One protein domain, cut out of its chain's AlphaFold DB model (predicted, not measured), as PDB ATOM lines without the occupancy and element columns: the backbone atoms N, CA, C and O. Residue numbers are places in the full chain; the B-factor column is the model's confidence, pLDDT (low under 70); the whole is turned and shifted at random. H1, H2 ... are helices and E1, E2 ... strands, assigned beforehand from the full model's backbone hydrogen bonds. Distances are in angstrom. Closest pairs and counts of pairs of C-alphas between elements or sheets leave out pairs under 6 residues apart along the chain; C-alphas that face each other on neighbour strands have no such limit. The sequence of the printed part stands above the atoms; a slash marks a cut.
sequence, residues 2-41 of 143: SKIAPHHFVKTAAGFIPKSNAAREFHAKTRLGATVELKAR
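Overview. This is residues 2 to 41 of the 143 residues of the protein "DUF1367 family protein" of Sphingosinicella sp. UDD2 (UniProt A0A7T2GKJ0). A small two-stranded hairpin, E1 and E2, has one short helix, H1, by the end where E1 begins and E2 finishes, and a long unnamed tail leaves H1, swings out as an arm and folds back toward the start of E1. Residues 29 to 37 stick out, and an extended lead-in, residues 2 to 8, runs to E1 and helps make the long axis. The printed part has 40 residues, with the named elements E1, E2 and H1 in that order along the chain, the sheet E1 - E2 being antiparallel. The class is mixed, helices and strands, with under half of the residues in named elements. The whole is only just compact, close to loose, with a radius of gyration of the C-alphas of 10.4 A, and elongated, spanning 31 by 20 by 17 A.

Along the chain. E1 is residues 9 to 12, 9.5 A from first to last C-alpha, and begins at C-alpha 9, (39.464, -24.120, 28.349). E2 is residues 15 to 18, 10.2 A long, ending at C-alpha 18, (37.279, -26.308, 31.690). H1 is residues 21 to 29, 12.4 A long, and ends at C-alpha 29, (36.545, -38.295, 33.270). Residues 30 to 41 hold no named element.

Arrangement. E1 and E2 are antiparallel neighbours and form a hairpin, with 144 degrees between their directions and a tight link of 2 residues. The C-alphas of Phe 9 and Pro 18 face each other at 4.6 A. N 10 and O 17 are within hydrogen-bond range at 2.9 A, and N 12 and O 15 at 2.8 A. A tight link of 2 residues also joins E2 to H1. The closest C-alphas of E2 and H1 are those of Pro 18 and Arg 24, 5.1 A apart. The closest C-alphas of E1 and H1 are those of Phe 9 and Ala 23, 6.8 A apart. In H1 every O i to N i+4 pair is within hydrogen-bond range.

Size, cuts and confidence. The two C-alphas farthest apart are those of Ser 2 and Ala 13, at 33.8 A. The first and last printed C-alphas, of Ser 2 and Arg 41, are 19.1 A apart. Residues 29 to 37, of which 29 belongs to H1, stand free. Without them the body has 31 residues and spans 34 by 20 by 12 A. The printed part has no cut, and neither link between its named elements is long. The mean pLDDT of the printed part is 83.4, and the model's confidence is low, under 70, at residues 2 to 5 and at residue 40.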
ATOM      1  N   SER A   2      30.677 -36.147  12.784       34.44
ATOM      2  CA  SER A   2      29.752 -35.758  13.860       34.44
ATOM      3  C   SER A   2      30.281 -34.513  14.582       34.44
ATOM      4  O   SER A   2      31.453 -34.483  14.962       34.44
ATOM      5  N   LYS A   3      29.447 -33.474  14.722       48.03
ATOM      6  CA  LYS A   3      29.791 -32.205  15.384       48.03
ATOM      7  C   LYS A   3      29.930 -32.433  16.893       48.03
ATOM      8  O   LYS A   3      29.006 -32.167  17.653       48.03
ATOM      9  N   ILE A   4      31.075 -32.947  17.337       59.50
ATOM     10  CA  ILE A   4      31.411 -32.966  18.763       59.50
ATOM     11  C   ILE A   4      31.627 -31.512  19.191       59.50
ATOM     12  O   ILE A   4      32.412 -30.788  18.576       59.50
ATOM     13  N   ALA A   5      30.904 -31.071  20.222       66.12
ATOM     14  CA  ALA A   5      31.049 -29.723  20.753       66.12
ATOM     15  C   ALA A   5      32.504 -29.486  21.214       66.12
ATOM     16  O   ALA A   5      33.073 -30.336  21.904       66.12
ATOM     17  N   PRO A   6      33.128 -28.352  20.854       74.56
ATOM     18  CA  PRO A   6      34.524 -28.100  21.182       74.56
ATOM     19  C   PRO A   6      34.759 -28.004  22.699       74.56
ATOM     20  O   PRO A   6      33.965 -27.439  23.465       74.56
ATOM     21  N   HIS A   7      35.897 -28.542  23.139       84.56
ATOM     22  CA  HIS A   7      36.358 -28.450  24.520       84.56
ATOM     23  C   HIS A   7      37.057 -27.097  24.712       84.56
ATOM     24  O   HIS A   7      38.205 -26.917  24.314       84.56
ATOM     25  N   HIS A   8      36.356 -26.121  25.288       85.56
ATOM     26  CA  HIS A   8      36.922 -24.804  25.568       85.56
ATOM     27  C   HIS A   8      37.504 -24.768  26.978       85.56
ATOM     28  O   HIS A   8      36.798 -25.064  27.945       85.56
ATOM     29  N   PHE A   9      38.758 -24.333  27.088       89.44
ATOM     30  CA  PHE A   9      39.464 -24.120  28.349       89.44
ATOM     31  C   PHE A   9      39.888 -22.655  28.492       89.44
ATOM     32  O   PHE A   9      40.043 -21.947  27.497       89.44
ATOM     33  N   VAL A  10      40.081 -22.197  29.728       88.69
ATOM     34  CA  VAL A  10      40.585 -20.849  30.041       88.69
ATOM     35  C   VAL A  10      41.922 -20.965  30.749       88.69
ATOM     36  O   VAL A  10      42.053 -21.741  31.693       88.69
ATOM     37  N   LYS A  11      42.908 -20.180  30.304       89.69
ATOM     38  CA  LYS A  11      44.199 -20.054  30.982       89.69
ATOM     39  C   LYS A  11      44.026 -19.208  32.244       89.69
ATOM     40  O   LYS A  11      43.588 -18.066  32.165       89.69
ATOM     41  N   THR A  12      44.393 -19.766  33.388       90.94
ATOM     42  CA  THR A  12      44.451 -19.093  34.692       90.94
ATOM     43  C   THR A  12      45.854 -19.239  35.283       90.94
ATOM     44  O   THR A  12      46.695 -19.937  34.712       90.94
ATOM     45  N   ALA A  13      46.114 -18.623  36.439       90.62
ATOM     46  CA  ALA A  13      47.385 -18.789  37.151       90.62
ATOM     47  C   ALA A  13      47.671 -20.253  37.547       90.62
ATOM     48  O   ALA A  13      48.827 -20.648  37.627       90.62
ATOM     49  N   ALA A  14      46.627 -21.067  37.738       89.00
ATOM     50  CA  ALA A  14      46.736 -22.482  38.088       89.00
ATOM     51  C   ALA A  14      46.811 -23.420  36.864       89.00
ATOM     52  O   ALA A  14      46.859 -24.636  37.025       89.00
ATOM     53  N   GLY A  15      46.796 -22.878  35.639       88.75
ATOM     54  CA  GLY A  15      46.748 -23.650  34.393       88.75
ATOM     55  C   GLY A  15      45.409 -23.528  33.659       88.75
ATOM     56  O   GLY A  15      44.683 -22.541  33.816       88.75
ATOM     57  N   PHE A  16      45.097 -24.508  32.808       89.69
ATOM     58  CA  PHE A  16      43.877 -24.523  31.997       89.69
ATOM     59  C   PHE A  16      42.694 -25.128  32.763       89.69
ATOM     60  O   PHE A  16      42.755 -26.282  33.172       89.69
ATOM     61  N   ILE A  17      41.598 -24.375  32.898       91.94
ATOM     62  CA  ILE A  17      40.351 -24.840  33.536       91.94
ATOM     63  C   ILE A  17      39.230 -25.039  32.500       91.94
ATOM     64  O   ILE A  17      39.157 -24.266  31.537       91.94
ATOM     65  N   PRO A  18      38.347 -26.045  32.654       91.56
ATOM     66  CA  PRO A  18      37.279 -26.308  31.690       91.56
ATOM     67  C   PRO A  18      36.188 -25.226  31.724       91.56
ATOM     68  O   PRO A  18      35.625 -24.921  32.777       91.56
ATOM     69  N   LYS A  19      35.842 -24.670  30.555       90.38
ATOM     70  CA  LYS A  19      34.800 -23.638  30.384       90.38
ATOM     71  C   LYS A  19      33.519 -24.179  29.747       90.38
ATOM     72  O   LYS A  19      32.435 -23.840  30.216       90.38
ATOM     73  N   SER A  20      33.620 -24.976  28.678       86.81
ATOM     74  CA  SER A  20      32.439 -25.577  28.030       86.81
ATOM     75  C   SER A  20      31.963 -26.830  28.770       86.81
ATOM     76  O   SER A  20      32.736 -27.464  29.483       86.81
ATOM     77  N   ASN A  21      30.697 -27.220  28.586       86.00
ATOM     78  CA  ASN A  21      30.160 -28.449  29.191       86.00
ATOM     79  C   ASN A  21      30.950 -29.691  28.754       86.00
ATOM     80  O   ASN A  21      31.353 -30.477  29.603       86.00
ATOM     81  N   ALA A  22      31.289 -29.792  27.463       86.19
ATOM     82  CA  ALA A  22      32.150 -30.856  26.947       86.19
ATOM     83  C   ALA A  22      33.523 -30.881  27.649       86.19
ATOM     84  O   ALA A  22      33.980 -31.935  28.082       86.19
ATOM     85  N   ALA A  23      34.158 -29.714  27.843       89.00
ATOM     86  CA  ALA A  23      35.418 -29.605  28.582       89.00
ATOM     87  C   ALA A  23      35.286 -30.062  30.041       89.00
ATOM     88  O   ALA A  23      36.183 -30.731  30.546       89.00
ATOM     89  N   ARG A  24      34.174 -29.729  30.711       91.81
ATOM     90  CA  ARG A  24      33.920 -30.150  32.099       91.81
ATOM     91  C   ARG A  24      33.759 -31.661  32.204       91.81
ATOM     92  O   ARG A  24      34.356 -32.262  33.090       91.81
ATOM     93  N   GLU A  25      33.019 -32.275  31.286       90.75
ATOM     94  CA  GLU A  25      32.858 -33.730  31.248       90.75
ATOM     95  C   GLU A  25      34.176 -34.452  30.964       90.75
ATOM     96  O   GLU A  25      34.513 -35.409  31.659       90.75
ATOM     97  N   PHE A  26      34.942 -33.986  29.973       89.56
ATOM     98  CA  PHE A  26      36.259 -34.541  29.662       89.56
ATOM     99  C   PHE A  26      37.212 -34.429  30.858       89.56
ATOM    100  O   PHE A  26      37.858 -35.407  31.232       89.56
ATOM    101  N   HIS A  27      37.253 -33.258  31.499       90.38
ATOM    102  CA  HIS A  27      38.077 -33.020  32.680       90.38
ATOM    103  C   HIS A  27      37.681 -33.937  33.845       90.38
ATOM    104  O   HIS A  27      38.551 -34.530  34.469       90.38
ATOM    105  N   ALA A  28      36.381 -34.113  34.109       91.00
ATOM    106  CA  ALA A  28      35.893 -34.989  35.177       91.00
ATOM    107  C   ALA A  28      36.200 -36.478  34.931       91.00
ATOM    108  O   ALA A  28      36.428 -37.225  35.879       91.00
ATOM    109  N   LYS A  29      36.214 -36.913  33.663       92.62
ATOM    110  CA  LYS A  29      36.545 -38.295  33.270       92.62
ATOM    111  C   LYS A  29      38.052 -38.565  33.215       92.62
ATOM    112  O   LYS A  29      38.462 -39.724  33.195       92.62
ATOM    113  N   THR A  30      38.875 -37.522  33.178       89.75
ATOM    114  CA  THR A  30      40.334 -37.645  33.114       89.75
ATOM    115  C   THR A  30      40.900 -37.815  34.520       89.75
ATOM    116  O   THR A  30      40.670 -36.996  35.406       89.75
ATOM    117  N   ARG A  31      41.669 -38.885  34.741       90.38
ATOM    118  CA  ARG A  31      42.303 -39.142  36.040       90.38
ATOM    119  C   ARG A  31      43.392 -38.106  36.326       90.38
ATOM    120  O   ARG A  31      44.173 -37.758  35.444       90.38
ATOM    121  N   LEU A  32      43.500 -37.684  37.586       89.31
ATOM    122  CA  LEU A  32      44.604 -36.841  38.047       89.31
ATOM    123  C   LEU A  32      45.963 -37.495  37.716       89.31
ATOM    124  O   LEU A  32      46.171 -38.672  38.015       89.31
ATOM    125  N   GLY A  33      46.866 -36.733  37.093       89.38
ATOM    126  CA  GLY A  33      48.186 -37.203  36.650       89.38
ATOM    127  C   GLY A  33      48.218 -37.851  35.259       89.38
ATOM    128  O   GLY A  33      49.301 -38.173  34.774       89.38
ATOM    129  N   ALA A  34      47.074 -38.031  34.589       89.56
ATOM    130  CA  ALA A  34      47.050 -38.507  33.208       89.56
ATOM    131  C   ALA A  34      47.612 -37.446  32.246       89.56
ATOM    132  O   ALA A  34      47.278 -36.264  32.338       89.56
ATOM    133  N   THR A  35      48.447 -37.876  31.298       87.12
ATOM    134  CA  THR A  35      48.914 -37.012  30.204       87.12
ATOM    135  C   THR A  35      47.809 -36.876  29.160       87.12
ATOM    136  O   THR A  35      47.238 -37.878  28.734       87.12
ATOM    137  N   VAL A  36      47.514 -35.644  28.740       86.56
ATOM    138  CA  VAL A  36      46.522 -35.343  27.699       86.56
ATOM    139  C   VAL A  36      47.153 -34.489  26.604       86.56
ATOM    140  O   VAL A  36      47.881 -33.540  26.891       86.56
ATOM    141  N   GLU A  37      46.864 -34.810  25.344       82.00
ATOM    142  CA  GLU A  37      47.229 -33.962  24.209       82.00
ATOM    143  C   GLU A  37      46.143 -32.900  24.005       82.00
ATOM    144  O   GLU A  37      44.963 -33.216  23.828       82.00
ATOM    145  N   LEU A  38      46.535 -31.624  24.024       77.94
ATOM    146  CA  LEU A  38      45.633 -30.501  23.785       77.94
ATOM    147  C   LEU A  38      45.975 -29.835  22.455       77.94
ATOM    148  O   LEU A  38      47.034 -29.229  22.303       77.94
ATOM    149  N   LYS A  39      45.032 -29.865  21.511       75.50
ATOM    150  CA  LYS A  39      45.085 -29.019  20.313       75.50
ATOM    151  C   LYS A  39      44.482 -27.659  20.640       75.50
ATOM    152  O   LYS A  39      43.269 -27.471  20.574       75.50
ATOM    153  N   ALA A  40      45.334 -26.720  21.039       69.50
ATOM    154  CA  ALA A  40      44.910 -25.362  21.342       69.50
ATOM    155  C   ALA A  40      44.536 -24.613  20.056       69.50
ATOM    156  O   ALA A  40      45.310 -24.548  19.105       69.50
ATOM    157  N   ARG A  41      43.347 -24.012  20.049       72.06
ATOM    158  CA  ARG A  41      42.930 -23.006  19.069       72.06
ATOM    159  C   ARG A  41      42.237 -21.882  19.821       72.06
ATOM    160  O   ARG A  41      41.494 -22.147  20.769       72.06
TER     161      ARG A  41